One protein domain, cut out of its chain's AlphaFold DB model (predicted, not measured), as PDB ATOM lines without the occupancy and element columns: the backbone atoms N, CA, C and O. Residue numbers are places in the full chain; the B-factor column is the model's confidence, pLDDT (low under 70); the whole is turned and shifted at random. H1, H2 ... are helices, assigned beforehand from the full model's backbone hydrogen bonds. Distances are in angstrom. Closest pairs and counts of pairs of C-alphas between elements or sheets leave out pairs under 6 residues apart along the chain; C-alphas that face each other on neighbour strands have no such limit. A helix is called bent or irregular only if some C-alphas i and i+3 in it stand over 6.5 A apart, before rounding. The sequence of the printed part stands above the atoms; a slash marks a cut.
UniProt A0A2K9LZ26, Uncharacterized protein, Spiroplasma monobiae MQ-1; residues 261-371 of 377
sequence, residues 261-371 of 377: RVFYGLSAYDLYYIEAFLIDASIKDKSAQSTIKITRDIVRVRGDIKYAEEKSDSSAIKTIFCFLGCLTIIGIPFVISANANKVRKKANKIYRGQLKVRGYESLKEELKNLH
ATOM      1  N   ARG A 261      -6.139   0.340  12.574       70.69
ATOM      2  CA  ARG A 261      -6.282   0.292  11.111       70.69
ATOM      3  C   ARG A 261      -4.986   0.609  10.374       70.69
ATOM      4  O   ARG A 261      -4.833   0.207   9.226       70.69
ATOM      5  N   VAL A 262      -4.066   1.320  11.023       76.06
ATOM      6  CA  VAL A 262      -2.792   1.743  10.435       76.06
ATOM      7  C   VAL A 262      -1.884   0.547  10.134       76.06
ATOM      8  O   VAL A 262      -1.049   0.620   9.237       76.06
ATOM      9  N   PHE A 263      -2.082  -0.575  10.828       80.00
ATOM     10  CA  PHE A 263      -1.275  -1.783  10.664       80.00
ATOM     11  C   PHE A 263      -1.900  -2.820   9.716       80.00
ATOM     12  O   PHE A 263      -1.353  -3.913   9.555       80.00
ATOM     13  N   TYR A 264      -3.051  -2.528   9.099       77.06
ATOM     14  CA  TYR A 264      -3.687  -3.462   8.171       77.06
ATOM     15  C   TYR A 264      -2.876  -3.629   6.884       77.06
ATOM     16  O   TYR A 264      -2.435  -2.660   6.278       77.06
ATOM     17  N   GLY A 265      -2.704  -4.885   6.465       77.56
ATOM     18  CA  GLY A 265      -1.947  -5.248   5.265       77.56
ATOM     19  C   GLY A 265      -0.434  -5.381   5.468       77.56
ATOM     20  O   GLY A 265       0.235  -5.854   4.556       77.56
ATOM     21  N   LEU A 266       0.104  -5.032   6.644       86.81
ATOM     22  CA  LEU A 266       1.520  -5.240   6.958       86.81
ATOM     23  C   LEU A 266       1.779  -6.686   7.383       86.81
ATOM     24  O   LEU A 266       1.081  -7.227   8.249       86.81
ATOM     25  N   SER A 267       2.808  -7.292   6.790       89.06
ATOM     26  CA  SER A 267       3.297  -8.604   7.212       89.06
ATOM     27  C   SER A 267       4.100  -8.497   8.510       89.06
ATOM     28  O   SER A 267       4.577  -7.419   8.887       89.06
ATOM     29  N   ALA A 268       4.327  -9.625   9.188       87.69
ATOM     30  CA  ALA A 268       5.231  -9.654  10.338       87.69
ATOM     31  C   ALA A 268       6.639  -9.139   9.979       87.69
ATOM     32  O   ALA A 268       7.293  -8.488  10.793       87.69
ATOM     33  N   TYR A 269       7.101  -9.394   8.748       91.06
ATOM     34  CA  TYR A 269       8.382  -8.892   8.256       91.06
ATOM     35  C   TYR A 269       8.430  -7.362   8.220       91.06
ATOM     36  O   TYR A 269       9.390  -6.785   8.733       91.06
ATOM     37  N   ASP A 270       7.399  -6.719   7.669       90.31
ATOM     38  CA  ASP A 270       7.340  -5.258   7.533       90.31
ATOM     39  C   ASP A 270       7.298  -4.586   8.908       90.31
ATOM     40  O   ASP A 270       8.032  -3.632   9.170       90.31
ATOM     41  N   LEU A 271       6.520  -5.149   9.836       92.25
ATOM     42  CA  LEU A 271       6.442  -4.662  11.214       92.25
ATOM     43  C   LEU A 271       7.793  -4.766  11.932       92.25
ATOM     44  O   LEU A 271       8.215  -3.811  12.580       92.25
ATOM     45  N   TYR A 272       8.527  -5.872  11.781       94.25
ATOM     46  CA  TYR A 272       9.877  -5.980  12.348       94.25
ATOM     47  C   TYR A 272      10.902  -5.082  11.648       94.25
ATOM     48  O   TYR A 272      11.867  -4.652  12.278       94.25
ATOM     49  N   TYR A 273      10.718  -4.780  10.362       94.12
ATOM     50  CA  TYR A 273      11.574  -3.830   9.654       94.12
ATOM     51  C   TYR A 273      11.388  -2.410  10.207       94.12
ATOM     52  O   TYR A 273      12.367  -1.730  10.517       94.12
ATOM     53  N   ILE A 274      10.134  -2.000  10.415       93.25
ATOM     54  CA  ILE A 274       9.785  -0.723  11.049       93.25
ATOM     55  C   ILE A 274      10.274  -0.691  12.503       93.25
ATOM     56  O   ILE A 274      10.833   0.312  12.939       93.25
ATOM     57  N   GLU A 275      10.141  -1.791  13.252       94.06
ATOM     58  CA  GLU A 275      10.687  -1.912  14.610       94.06
ATOM     59  C   GLU A 275      12.193  -1.605  14.639       94.06
ATOM     60  O   GLU A 275      12.655  -0.824  15.473       94.06
ATOM     61  N   ALA A 276      12.958  -2.193  13.713       93.44
ATOM     62  CA  ALA A 276      14.401  -2.000  13.613       93.44
ATOM     63  C   ALA A 276      14.771  -0.534  13.346       93.44
ATOM     64  O   ALA A 276      15.692  -0.008  13.972       93.44
ATOM     65  N   PHE A 277      14.013   0.132  12.472       94.94
ATOM     66  CA  PHE A 277      14.150   1.563  12.218       94.94
ATOM     67  C   PHE A 277      13.837   2.406  13.461       94.94
ATOM     68  O   PHE A 277      14.618   3.288  13.821       94.94
ATOM     69  N   LEU A 278      12.740   2.112  14.167       93.06
ATOM     70  CA  LEU A 278      12.329   2.862  15.358       93.06
ATOM     71  C   LEU A 278      13.320   2.716  16.526       93.06
ATOM     72  O   LEU A 278      13.448   3.634  17.338       93.06
ATOM     73  N   ILE A 279      14.061   1.604  16.609       92.50
ATOM     74  CA  ILE A 279      15.170   1.453  17.567       92.50
ATOM     75  C   ILE A 279      16.225   2.537  17.330       92.50
ATOM     76  O   ILE A 279      16.566   3.258  18.270       92.50
ATOM     77  N   ASP A 280      16.694   2.699  16.093       91.12
ATOM     78  CA  ASP A 280      17.699   3.714  15.769       91.12
ATOM     79  C   ASP A 280      17.121   5.130  15.834       91.12
ATOM     80  O   ASP A 280      17.783   6.043  16.332       91.12
ATOM     81  N   ALA A 281      15.867   5.317  15.411       89.88
ATOM     82  CA  ALA A 281      15.184   6.602  15.516       89.88
ATOM     83  C   ALA A 281      15.064   7.067  16.974       89.88
ATOM     84  O   ALA A 281      15.292   8.234  17.266       89.88
ATOM     85  N   SER A 282      14.837   6.150  17.921       90.56
ATOM     86  CA  SER A 282      14.773   6.489  19.351       90.56
ATOM     87  C   SER A 282      16.107   6.975  19.940       90.56
ATOM     88  O   SER A 282      16.132   7.541  21.038       90.56
ATOM     89  N   ILE A 283      17.221   6.726  19.244       89.25
ATOM     90  CA  ILE A 283      18.566   7.170  19.625       89.25
ATOM     91  C   ILE A 283      18.897   8.506  18.945       89.25
ATOM     92  O   ILE A 283      19.529   9.364  19.565       89.25
ATOM     93  N   LYS A 284      18.469   8.684  17.689       87.75
ATOM     94  CA  LYS A 284      18.792   9.853  16.859       87.75
ATOM     95  C   LYS A 284      17.843  11.035  17.082       87.75
ATOM     96  O   LYS A 284      18.318  12.148  17.288       87.75
ATOM     97  N   ASP A 285      16.538  10.788  17.166       86.75
ATOM     98  CA  ASP A 285      15.508  11.819  17.334       86.75
ATOM     99  C   ASP A 285      15.156  12.023  18.815       86.75
ATOM    100  O   ASP A 285      14.157  11.530  19.346       86.75
ATOM    101  N   LYS A 286      16.013  12.778  19.515       84.00
ATOM    102  CA  LYS A 286      15.888  13.032  20.964       84.00
ATOM    103  C   LYS A 286      14.615  13.791  21.352       84.00
ATOM    104  O   LYS A 286      14.086  13.555  22.435       84.00
ATOM    105  N   SER A 287      14.111  14.675  20.487       84.25
ATOM    106  CA  SER A 287      12.910  15.488  20.741       84.25
ATOM    107  C   SER A 287      11.627  14.654  20.836       84.25
ATOM    108  O   SER A 287      10.740  14.984  21.618       84.25
ATOM    109  N   ALA A 288      11.553  13.553  20.086       83.50
ATOM    110  CA  ALA A 288      10.415  12.636  20.026       83.50
ATOM    111  C   ALA A 288      10.736  11.263  20.648       83.50
ATOM    112  O   ALA A 288      10.042  10.278  20.423       83.50
ATOM    113  N   GLN A 289      11.794  11.158  21.457       86.00
ATOM    114  CA  GLN A 289      12.290   9.861  21.921       86.00
ATOM    115  C   GLN A 289      11.237   9.037  22.682       86.00
ATOM    116  O   GLN A 289      11.162   7.818  22.510       86.00
ATOM    117  N   SER A 290      10.455   9.674  23.556       82.75
ATOM    118  CA  SER A 290       9.407   8.991  24.324       82.75
ATOM    119  C   SER A 290       8.317   8.444  23.409       82.75
ATOM    120  O   SER A 290       7.885   7.308  23.599       82.75
ATOM    121  N   THR A 291       7.930   9.209  22.386       82.69
ATOM    122  CA  THR A 291       6.882   8.804  21.455       82.69
ATOM    123  C   THR A 291       7.344   7.665  20.559       82.69
ATOM    124  O   THR A 291       6.667   6.646  20.459       82.69
ATOM    125  N   ILE A 292       8.566   7.759  20.037       87.44
ATOM    126  CA  ILE A 292       9.187   6.725  19.206       87.44
ATOM    127  C   ILE A 292       9.327   5.400  19.970       87.44
ATOM    128  O   ILE A 292       9.080   4.335  19.404       87.44
ATOM    129  N   LYS A 293       9.691   5.434  21.261       87.25
ATOM    130  CA  LYS A 293       9.787   4.219  22.094       87.25
ATOM    131  C   LYS A 293       8.436   3.527  22.263       87.25
ATOM    132  O   LYS A 293       8.377   2.306  22.148       87.25
ATOM    133  N   ILE A 294       7.372   4.294  22.490       84.88
ATOM    134  CA  ILE A 294       6.011   3.758  22.615       84.88
ATOM    135  C   ILE A 294       5.562   3.151  21.280       84.88
ATOM    136  O   ILE A 294       5.142   1.996  21.248       84.88
ATOM    137  N   THR A 295       5.741   3.871  20.167       86.31
ATOM    138  CA  THR A 295       5.436   3.367  18.818       86.31
ATOM    139  C   THR A 295       6.196   2.079  18.511       86.31
ATOM    140  O   THR A 295       5.609   1.121  18.015       86.31
ATOM    141  N   ARG A 296       7.489   2.009  18.857       91.56
ATOM    142  CA  ARG A 296       8.308   0.799  18.695       91.56
ATOM    143  C   ARG A 296       7.713  -0.385  19.448       91.56
ATOM    144  O   ARG A 296       7.642  -1.480  18.895       91.56
ATOM    145  N   ASP A 297       7.312  -0.183  20.699       86.56
ATOM    146  CA  ASP A 297       6.784  -1.261  21.531       86.56
ATOM    147  C   ASP A 297       5.420  -1.746  21.006       86.56
ATOM    148  O   ASP A 297       5.195  -2.957  20.931       86.56
ATOM    149  N   ILE A 298       4.568  -0.836  20.519       85.75
ATOM    150  CA  ILE A 298       3.313  -1.175  19.825       85.75
ATOM    151  C   ILE A 298       3.598  -1.995  18.559       85.75
ATOM    152  O   ILE A 298       3.032  -3.076  18.384       85.75
ATOM    153  N   VAL A 299       4.498  -1.517  17.692       89.50
ATOM    154  CA  VAL A 299       4.883  -2.196  16.443       89.50
ATOM    155  C   VAL A 299       5.453  -3.583  16.729       89.50
ATOM    156  O   VAL A 299       5.094  -4.544  16.050       89.50
ATOM    157  N   ARG A 300       6.279  -3.725  17.771       90.12
ATOM    158  CA  ARG A 300       6.831  -5.016  18.192       90.12
ATOM    159  C   ARG A 300       5.736  -5.990  18.613       90.12
ATOM    160  O   ARG A 300       5.727  -7.120  18.136       90.12
ATOM    161  N   VAL A 301       4.823  -5.566  19.490       85.00
ATOM    162  CA  VAL A 301       3.723  -6.422  19.965       85.00
ATOM    163  C   VAL A 301       2.832  -6.843  18.797       85.00
ATOM    164  O   VAL A 301       2.472  -8.013  18.684       85.00
ATOM    165  N   ARG A 302       2.520  -5.919  17.881       84.31
ATOM    166  CA  ARG A 302       1.747  -6.227  16.670       84.31
ATOM    167  C   ARG A 302       2.490  -7.178  15.735       84.31
ATOM    168  O   ARG A 302       1.867  -8.096  15.211       84.31
ATOM    169  N   GLY A 303       3.801  -7.005  15.577       85.38
ATOM    170  CA  GLY A 303       4.660  -7.923  14.832       85.38
ATOM    171  C   GLY A 303       4.651  -9.328  15.429       85.38
ATOM    172  O   GLY A 303       4.502 -10.297  14.693       85.38
ATOM    173  N   ASP A 304       4.723  -9.447  16.757       83.69
ATOM    174  CA  ASP A 304       4.671 -10.733  17.461       83.69
ATOM    175  C   ASP A 304       3.309 -11.433  17.307       83.69
ATOM    176  O   ASP A 304       3.272 -12.646  17.086       83.69
ATOM    177  N   ILE A 305       2.201 -10.684  17.335       82.50
ATOM    178  CA  ILE A 305       0.858 -11.215  17.049       82.50
ATOM    179  C   ILE A 305       0.768 -11.695  15.595       82.50
ATOM    180  O   ILE A 305       0.386 -12.839  15.354       82.50
ATOM    181  N   LYS A 306       1.175 -10.864  14.626       84.31
ATOM    182  CA  LYS A 306       1.149 -11.219  13.198       84.31
ATOM    183  C   LYS A 306       2.038 -12.413  12.878       84.31
ATOM    184  O   LYS A 306       1.634 -13.296  12.133       84.31
ATOM    185  N   TYR A 307       3.215 -12.488  13.489       84.31
ATOM    186  CA  TYR A 307       4.107 -13.632  13.353       84.31
ATOM    187  C   TYR A 307       3.492 -14.908  13.932       84.31
ATOM    188  O   TYR A 307       3.677 -15.979  13.364       84.31
ATOM    189  N   ALA A 308       2.766 -14.823  15.052       79.94
ATOM    190  CA  ALA A 308       2.059 -15.972  15.610       79.94
ATOM    191  C   ALA A 308       0.910 -16.439  14.698       79.94
ATOM    192  O   ALA A 308       0.761 -17.646  14.504       79.94
ATOM    193  N   GLU A 309       0.163 -15.504  14.100       80.56
ATOM    194  CA  GLU A 309      -0.853 -15.793  13.075       80.56
ATOM    195  C   GLU A 309      -0.216 -16.495  11.862       80.56
ATOM    196  O   GLU A 309      -0.578 -17.627  11.553       80.56
ATOM    197  N   GLU A 310       0.815 -15.904  11.249       77.94
ATOM    198  CA  GLU A 310       1.529 -16.472  10.092       77.94
ATOM    199  C   GLU A 310       2.230 -17.810  10.408       77.94
ATOM    200  O   GLU A 310       2.378 -18.672   9.542       77.94
ATOM    201  N   LYS A 311       2.678 -18.017  11.656       70.75
ATOM    202  CA  LYS A 311       3.303 -19.273  12.101       70.75
ATOM    203  C   LYS A 311       2.270 -20.372  12.350       70.75
ATOM    204  O   LYS A 311       2.640 -21.539  12.259       70.75
ATOM    205  N   SER A 312       1.013 -20.049  12.655       57.78
ATOM    206  CA  SER A 312      -0.029 -21.065  12.879       57.78
ATOM    207  C   SER A 312      -0.362 -21.883  11.621       57.78
ATOM    208  O   SER A 312      -0.724 -23.050  11.744       57.78
ATOM    209  N   ASP A 313      -0.064 -21.349  10.431       54.88
ATOM    210  CA  ASP A 313      -0.145 -22.070   9.150       54.88
ATOM    211  C   ASP A 313       1.040 -23.037   8.909       54.88
ATOM    212  O   ASP A 313       1.098 -23.765   7.913       54.88
ATOM    213  N   SER A 314       2.015 -23.094   9.826       56.09
ATOM    214  CA  SER A 314       3.128 -24.045   9.774       56.09
ATOM    215  C   SER A 314       2.675 -25.445  10.199       56.09
ATOM    216  O   SER A 314       2.538 -25.729  11.386       56.09
ATOM    217  N   SER A 315       2.547 -26.333   9.212       58.84
ATOM    218  CA  SER A 315       2.176 -27.754   9.307       58.84
ATOM    219  C   SER A 315       2.530 -28.486  10.617       58.84
ATOM    220  O   SER A 315       3.682 -28.510  11.060       58.84
ATOM    221  N   ALA A 316       1.540 -29.208  11.165       58.12
ATOM    222  CA  ALA A 316       1.638 -30.085  12.344       58.12
ATOM    223  C   ALA A 316       2.825 -31.075  12.306       58.12
ATOM    224  O   ALA A 316       3.356 -31.472  13.343       58.12
ATOM    225  N   ILE A 317       3.293 -31.417  11.103       59.66
ATOM    226  CA  ILE A 317       4.461 -32.264  10.846       59.66
ATOM    227  C   ILE A 317       5.734 -31.674  11.485       59.66
ATOM    228  O   ILE A 317       6.502 -32.404  12.109       59.66
ATOM    229  N   LYS A 318       5.952 -30.352  11.418       63.81
ATOM    230  CA  LYS A 318       7.132 -29.708  12.035       63.81
ATOM    231  C   LYS A 318       7.113 -29.780  13.562       63.81
ATOM    232  O   LYS A 318       8.176 -29.866  14.177       63.81
ATOM    233  N   THR A 319       5.927 -29.768  14.164       63.91
ATOM    234  CA  THR A 319       5.742 -29.875  15.616       63.91
ATOM    235  C   THR A 319       6.147 -31.261  16.116       63.91
ATOM    236  O   THR A 319       6.860 -31.364  17.110       63.91
ATOM    237  N   ILE A 320       5.790 -32.313  15.370       65.94
ATOM    238  CA  ILE A 320       6.160 -33.706  15.671       65.94
ATOM    239  C   ILE A 320       7.681 -33.898  15.559       65.94
ATOM    240  O   ILE A 320       8.305 -34.409  16.487       65.94
ATOM    241  N   PHE A 321       8.312 -33.411  14.482       66.25
ATOM    242  CA  PHE A 321       9.772 -33.497  14.326       66.25
ATOM    243  C   PHE A 321      10.546 -32.684  15.377       66.25
ATOM    244  O   PHE A 321      11.601 -33.129  15.827       66.25
ATOM    245  N   CYS A 322      10.031 -31.530  15.821       61.38
ATOM    246  CA  CYS A 322      10.636 -30.789  16.937       61.38
ATOM    247  C   CYS A 322      10.523 -31.554  18.262       61.38
ATOM    248  O   CYS A 322      11.472 -31.548  19.042       61.38
ATOM    249  N   PHE A 323       9.395 -32.228  18.506       65.06
ATOM    250  CA  PHE A 323       9.186 -33.020  19.717       65.06
ATOM    251  C   PHE A 323      10.138 -34.224  19.785       65.06
ATOM    252  O   PHE A 323      10.782 -34.437  20.809       65.06
ATOM    253  N   LEU A 324      10.310 -34.951  18.672       68.81
ATOM    254  CA  LEU A 324      11.303 -36.028  18.566       68.81
ATOM    255  C   LEU A 324      12.749 -35.511  18.665       68.81
ATOM    256  O   LEU A 324      13.583 -36.148  19.303       68.81
ATOM    257  N   GLY A 325      13.051 -34.343  18.088       61.72
ATOM    258  CA  GLY A 325      14.377 -33.723  18.175       61.72
ATOM    259  C   GLY A 325      14.772 -33.323  19.603       61.72
ATOM    260  O   GLY A 325      15.920 -33.530  19.995       61.72
ATOM    261  N   CYS A 326      13.824 -32.823  20.406       62.59
ATOM    262  CA  CYS A 326      14.041 -32.446  21.811       62.59
ATOM    263  C   CYS A 326      14.498 -33.601  22.718       62.59
ATOM    264  O   CYS A 326      15.092 -33.332  23.759       62.59
ATOM    265  N   LEU A 327      14.238 -34.862  22.351       69.44
ATOM    266  CA  LEU A 327      14.665 -36.035  23.128       69.44
ATOM    267  C   LEU A 327      16.179 -36.288  23.054       69.44
ATOM    268  O   LEU A 327      16.713 -37.063  23.843       69.44
ATOM    269  N   THR A 328      16.890 -35.623  22.139       67.75
ATOM    270  CA  THR A 328      18.346 -35.739  21.994       67.75
ATOM    271  C   THR A 328      19.037 -34.439  22.413       67.75
ATOM    272  O   THR A 328      18.627 -33.353  22.006       67.75
ATOM    273  N   ILE A 329      20.126 -34.524  23.190       63.88
ATOM    274  CA  ILE A 329      20.902 -33.353  23.666       63.88
ATOM    275  C   ILE A 329      21.394 -32.486  22.488       63.88
ATOM    276  O   ILE A 329      21.423 -31.260  22.573       63.88
ATOM    277  N   ILE A 330      21.703 -33.119  21.352       68.69
ATOM    278  CA  ILE A 330      22.122 -32.461  20.104       68.69
ATOM    279  C   ILE A 330      20.943 -31.747  19.410       68.69
ATOM    280  O   ILE A 330      21.146 -30.766  18.697       68.69
ATOM    281  N   GLY A 331      19.701 -32.180  19.636       57.12
ATOM    282  CA  GLY A 331      18.506 -31.595  19.027       57.12
ATOM    283  C   GLY A 331      17.983 -30.334  19.720       57.12
ATOM    284  O   GLY A 331      17.333 -29.517  19.068       57.12
ATOM    285  N   ILE A 332      18.323 -30.097  20.993       63.06
ATOM    286  CA  ILE A 332      17.954 -28.876  21.740       63.06
ATOM    287  C   ILE A 332      18.371 -27.582  21.002       63.06
ATOM    288  O   ILE A 332      17.508 -26.726  20.775       63.06
ATOM    289  N   PRO A 333      19.632 -27.403  20.548       62.09
ATOM    290  CA  PRO A 333      20.016 -26.212  19.786       62.09
ATOM    291  C   PRO A 333      19.300 -26.102  18.429       62.09
ATOM    292  O   PRO A 333      18.982 -24.993  17.992       62.09
ATOM    293  N   PHE A 334      18.973 -27.226  17.780       60.44
ATOM    294  CA  PHE A 334      18.179 -27.230  16.546       60.44
ATOM    295  C   PHE A 334      16.739 -26.772  16.784       60.44
ATOM    296  O   PHE A 334      16.214 -25.999  15.985       60.44
ATOM    297  N   VAL A 335      16.124 -27.164  17.901       59.84
ATOM    298  CA  VAL A 335      14.768 -26.741  18.275       59.84
ATOM    299  C   VAL A 335      14.732 -25.261  18.651       59.84
ATOM    300  O   VAL A 335      13.840 -24.538  18.206       59.84
ATOM    301  N   ILE A 336      15.735 -24.762  19.383       58.75
ATOM    302  CA  ILE A 336      15.875 -23.325  19.676       58.75
ATOM    303  C   ILE A 336      16.066 -22.528  18.374       58.75
ATOM    304  O   ILE A 336      15.439 -21.486  18.185       58.75
ATOM    305  N   SER A 337      16.871 -23.029  17.433       58.62
ATOM    306  CA  SER A 337      17.057 -22.422  16.106       58.62
ATOM    307  C   SER A 337      15.792 -22.480  15.233       58.62
ATOM    308  O   SER A 337      15.498 -21.539  14.490       58.62
ATOM    309  N   ALA A 338      15.007 -23.555  15.338       58.53
ATOM    310  CA  ALA A 338      13.736 -23.721  14.636       58.53
ATOM    311  C   ALA A 338      12.631 -22.809  15.196       58.53
ATOM    312  O   ALA A 338      11.823 -22.298  14.422       58.53
ATOM    313  N   ASN A 339      12.632 -22.555  16.509       58.47
ATOM    314  CA  ASN A 339      11.684 -21.662  17.180       58.47
ATOM    315  C   ASN A 339      12.136 -20.201  17.266       58.47
ATOM    316  O   ASN A 339      11.315 -19.337  17.581       58.47
ATOM    317  N   ALA A 340      13.396 -19.895  16.952       63.56
ATOM    318  CA  ALA A 340      13.857 -18.522  16.835       63.56
ATOM    319  C   ALA A 340      13.035 -17.774  15.774       63.56
ATOM    320  O   ALA A 340      12.765 -18.301  14.695       63.56
ATOM    321  N   ASN A 341      12.672 -16.522  16.058       75.56
ATOM    322  CA  ASN A 341      11.956 -15.672  15.112       75.56
ATOM    323  C   ASN A 341      12.869 -15.296  13.927       75.56
ATOM    324  O   ASN A 341      13.569 -14.278  13.933       75.56
ATOM    325  N   LYS A 342      12.922 -16.183  12.924       81.62
ATOM    326  CA  LYS A 342      13.757 -16.037  11.722       81.62
ATOM    327  C   LYS A 342      13.343 -14.813  10.906       81.62
ATOM    328  O   LYS A 342      14.211 -14.163  10.325       81.62
ATOM    329  N   VAL A 343      12.052 -14.476  10.914       85.12
ATOM    330  CA  VAL A 343      11.486 -13.327  10.195       85.12
ATOM    331  C   VAL A 343      12.018 -12.021  10.781       85.12
ATOM    332  O   VAL A 343      12.611 -11.231  10.049       85.12
ATOM    333  N   ARG A 344      11.965 -11.852  12.108       88.81
ATOM    334  CA  ARG A 344      12.533 -10.681  12.797       88.81
ATOM    335  C   ARG A 344      14.040 -10.540  12.590       88.81
ATOM    336  O   ARG A 344      14.533  -9.455  12.294       88.81
ATOM    337  N   LYS A 345      14.797 -11.645  12.673       87.94
ATOM    338  CA  LYS A 345      16.248 -11.632  12.389       87.94
ATOM    339  C   LYS A 345      16.549 -11.202  10.948       87.94
ATOM    340  O   LYS A 345      17.491 -10.442  10.728       87.94
ATOM    341  N   LYS A 346      15.763 -11.676   9.974       89.88
ATOM    342  CA  LYS A 346      15.901 -11.307   8.558       89.88
ATOM    343  C   LYS A 346      15.575  -9.826   8.334       89.88
ATOM    344  O   LYS A 346      16.359  -9.152   7.671       89.88
ATOM    345  N   ALA A 347      14.487  -9.322   8.919       91.56
ATOM    346  CA  ALA A 347      14.102  -7.912   8.852       91.56
ATOM    347  C   ALA A 347      15.207  -7.002   9.411       91.56
ATOM    348  O   ALA A 347      15.710  -6.140   8.692       91.56
ATOM    349  N   ASN A 348      15.710  -7.298  10.614       92.06
ATOM    350  CA  ASN A 348      16.812  -6.552  11.232       92.06
ATOM    351  C   ASN A 348      18.091  -6.559  10.383       92.06
ATOM    352  O   ASN A 348      18.790  -5.550  10.290       92.06
ATOM    353  N   LYS A 349      18.429  -7.702   9.769       93.44
ATOM    354  CA  LYS A 349      19.616  -7.819   8.911       93.44
ATOM    355  C   LYS A 349      19.482  -6.961   7.653       93.44
ATOM    356  O   LYS A 349      20.438  -6.279   7.294       93.44
ATOM    357  N   ILE A 350      18.322  -7.002   6.998       93.00
ATOM    358  CA  ILE A 350      18.068  -6.236   5.771       93.00
ATOM    359  C   ILE A 350      18.027  -4.740   6.086       93.00
ATOM    360  O   ILE A 350      18.709  -3.981   5.405       93.00
ATOM    361  N   TYR A 351      17.347  -4.336   7.163       94.38
ATOM    362  CA  TYR A 351      17.345  -2.953   7.640       94.38
ATOM    363  C   TYR A 351      18.768  -2.432   7.881       94.38
ATOM    364  O   TYR A 351      19.149  -1.400   7.345       94.38
ATOM    365  N   ARG A 352      19.611  -3.175   8.610       92.38
ATOM    366  CA  ARG A 352      21.008  -2.764   8.845       92.38
ATOM    367  C   ARG A 352      21.836  -2.683   7.562       92.38
ATOM    368  O   ARG A 352      22.769  -1.889   7.501       92.38
ATOM    369  N   GLY A 353      21.535  -3.513   6.564       92.94
ATOM    370  CA  GLY A 353      22.144  -3.417   5.237       92.94
ATOM    371  C   GLY A 353      21.731  -2.128   4.526       92.94
ATOM    372  O   GLY A 353      22.589  -1.358   4.111       92.94
ATOM    373  N   GLN A 354      20.427  -1.862   4.472       91.44
ATOM    374  CA  GLN A 354      19.833  -0.651   3.898       91.44
ATOM    375  C   GLN A 354      20.354   0.622   4.582       91.44
ATOM    376  O   GLN A 354      20.759   1.561   3.903       91.44
ATOM    377  N   LEU A 355      20.454   0.621   5.915       92.62
ATOM    378  CA  LEU A 355      20.958   1.743   6.711       92.62
ATOM    379  C   LEU A 355      22.395   2.120   6.344       92.62
ATOM    380  O   LEU A 355      22.734   3.300   6.336       92.62
ATOM    381  N   LYS A 356      23.238   1.131   6.030       92.69
ATOM    382  CA  LYS A 356      24.624   1.366   5.603       92.69
ATOM    383  C   LYS A 356      24.724   1.928   4.187       92.69
ATOM    384  O   LYS A 356      25.674   2.645   3.907       92.69
ATOM    385  N   VAL A 357      23.789   1.573   3.308       92.50
ATOM    386  CA  VAL A 357      23.824   1.957   1.889       92.50
ATOM    387  C   VAL A 357      23.167   3.316   1.661       92.50
ATOM    388  O   VAL A 357      23.739   4.159   0.980       92.50
ATOM    389  N   ARG A 358      21.971   3.530   2.219       90.62
ATOM    390  CA  ARG A 358      21.141   4.721   1.965       90.62
ATOM    391  C   ARG A 358      21.250   5.785   3.057       90.62
ATOM    392  O   ARG A 358      20.935   6.945   2.821       90.62
ATOM    393  N   GLY A 359      21.712   5.408   4.250       89.44
ATOM    394  CA  GLY A 359      21.741   6.301   5.405       89.44
ATOM    395  C   GLY A 359      20.374   6.454   6.080       89.44
ATOM    396  O   GLY A 359      19.352   5.950   5.621       89.44
ATOM    397  N   TYR A 360      20.370   7.124   7.233       91.94
ATOM    398  CA  TYR A 360      19.194   7.205   8.105       91.94
ATOM    399  C   TYR A 360      18.114   8.161   7.593       91.94
ATOM    400  O   TYR A 360      16.953   7.775   7.582       91.94
ATOM    401  N   GLU A 361      18.486   9.360   7.138       91.25
ATOM    402  CA  GLU A 361      17.510  10.366   6.685       91.25
ATOM    403  C   GLU A 361      16.725   9.894   5.457       91.25
ATOM    404  O   GLU A 361      15.503   9.989   5.432       91.25
ATOM    405  N   SER A 362      17.404   9.273   4.487       91.69
ATOM    406  CA  SER A 362      16.741   8.704   3.307       91.69
ATOM    407  C   SER A 362      15.756   7.591   3.684       91.69
ATOM    408  O   SER A 362      14.641   7.559   3.170       91.69
ATOM    409  N   LEU A 363      16.127   6.712   4.623       91.44
ATOM    410  CA  LEU A 363      15.224   5.667   5.115       91.44
ATOM    411  C   LEU A 363      14.054   6.229   5.922       91.44
ATOM    412  O   LEU A 363      12.954   5.687   5.842       91.44
ATOM    413  N   LYS A 364      14.276   7.297   6.695       92.06
ATOM    414  CA  LYS A 364      13.221   7.994   7.432       92.06
ATOM    415  C   LYS A 364      12.193   8.573   6.466       92.06
ATOM    416  O   LYS A 364      11.004   8.351   6.663       92.06
ATOM    417  N   GLU A 365      12.640   9.254   5.415       92.44
ATOM    418  CA  GLU A 365      11.762   9.837   4.399       92.44
ATOM    419  C   GLU A 365      10.990   8.760   3.619       92.44
ATOM    420  O   GLU A 365       9.770   8.843   3.488       92.44
ATOM    421  N   GLU A 366      11.667   7.693   3.179       91.12
ATOM    422  CA  GLU A 366      11.041   6.559   2.486       91.12
ATOM    423  C   GLU A 366       9.965   5.886   3.352       91.12
ATOM    424  O   GLU A 366       8.826   5.705   2.916       91.12
ATOM    425  N   LEU A 367      10.293   5.564   4.605       89.88
ATOM    426  CA  LEU A 367       9.352   4.915   5.516       89.88
ATOM    427  C   LEU A 367       8.220   5.848   5.958       89.88
ATOM    428  O   LEU A 367       7.102   5.377   6.163       89.88
ATOM    429  N   LYS A 368       8.466   7.156   6.064       90.94
ATOM    430  CA  LYS A 368       7.426   8.159   6.324       90.94
ATOM    431  C   LYS A 368       6.450   8.273   5.156       90.94
ATOM    432  O   LYS A 368       5.249   8.366   5.384       90.94
ATOM    433  N   ASN A 369       6.937   8.192   3.921       89.25
ATOM    434  CA  ASN A 369       6.086   8.199   2.730       89.25
ATOM    435  C   ASN A 369       5.232   6.925   2.624       89.25
ATOM    436  O   ASN A 369       4.056   6.998   2.269       89.25
ATOM    437  N   LEU A 370       5.799   5.765   2.969       87.25
ATOM    438  CA  LEU A 370       5.086   4.484   2.947       87.25
ATOM    439  C   LEU A 370       4.108   4.327   4.122       87.25
ATOM    440  O   LEU A 370       3.013   3.784   3.958       87.25
ATOM    441  N   HIS A 371       4.488   4.798   5.311       88.00
ATOM    442  CA  HIS A 371       3.750   4.598   6.560       88.00
ATOM    443  C   HIS A 371       3.619   5.900   7.376       88.00
ATOM    444  O   HIS A 371       4.060   5.959   8.531       88.00
TER     445      HIS A 371
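What this domain is: This is residues 261 to 371 of the 377 residues of an uncharacterized protein of Spiroplasma monobiae MQ-1 (UniProt A0A2K9LZ26). A long helix, H2, and the shorter H1 form a helical hairpin, with H5 packed on H1 at a steep tilt, and a small separate head, the helical hairpin of H3 and H4, lies at the far end of the long axis. H6 lies near H1 and H5 toward the other end of that axis. The printed part has 111 residues with six named helices, H1 to H6 in that order along the chain, and no named strand; the class is all helix. The whole is loose, with a radius of gyration of the C-alphas of 17.0 A, and elongated, spanning 51 by 30 by 24 A.

Where its parts are: H2, the longest helix, takes residues 286 to 312 and measures 38.5 A from first to last C-alpha. It has a kink of 34 degrees near residue 293 and is irregular, with C-alphas 287 and 290 8.2 A apart. H1 takes residues 268 to 284, 24.6 A, beginning at C-alpha 268 at (5.231, -9.654, 10.338). H5 takes residues 342 to 358, 24.1 A. H6, residues 360 to 370, is 15.3 A long and ends at C-alpha 370 at (5.086, 4.484, 2.947). H3, residues 316 to 326, is 15.8 A long, and H4, residues 331 to 339, is 12.2 A long; C-alpha 331 is at (18.506, -31.595, 19.027).

How they stand to each other: H2 and H1 form a hairpin and touch at a shallow tilt of 17 degrees, opposite ways; their closest C-alphas, of Gly 303 and Ala 268, are 4.8 A apart. H5 touches H1 at a steep tilt of 49 degrees, the same way, with the C-alphas of Ala 347 and Tyr 273 closest at 4.9 A. H2 and H5 are near each other, with 6 pairs of C-alphas within 10 A. H6 is close to H5 but not clearly touching it, with the C-alphas of Leu 363 and Leu 355 closest at 7.1 A. H6 is likewise close to H1 but not clearly touching it: the closest C-alphas, of Leu 367 and Ile 274, are 7.9 A apart. H3 and H4 form a hairpin and touch, opposite ways at 36 degrees, only just a steep tilt; the closest C-alphas, of Gly 325 and Gly 331, are 4.7 A apart. H3 is apart from H2, and H4 is apart from H5. Helix packing is mostly crossed, but only just: of 3 touching pairs, 1 is at a shallow tilt. In H3, H4, H5 and H6 every O i to N i+4 pair is within hydrogen-bond range; in H1 11 of 13 are, and in H2 21 of 23.

The domain as a whole: The two C-alphas farthest apart, of Ser 287 and Leu 327, are 51.6 A apart. The printed part has no cut, and the links between the named helices are tight. Residues 312 to 317, of which 312 belongs to H2 and 316 to 317 belong to H3, stand free. The mean pLDDT of the printed part is 80.9, and residues 312 to 340 are under 70.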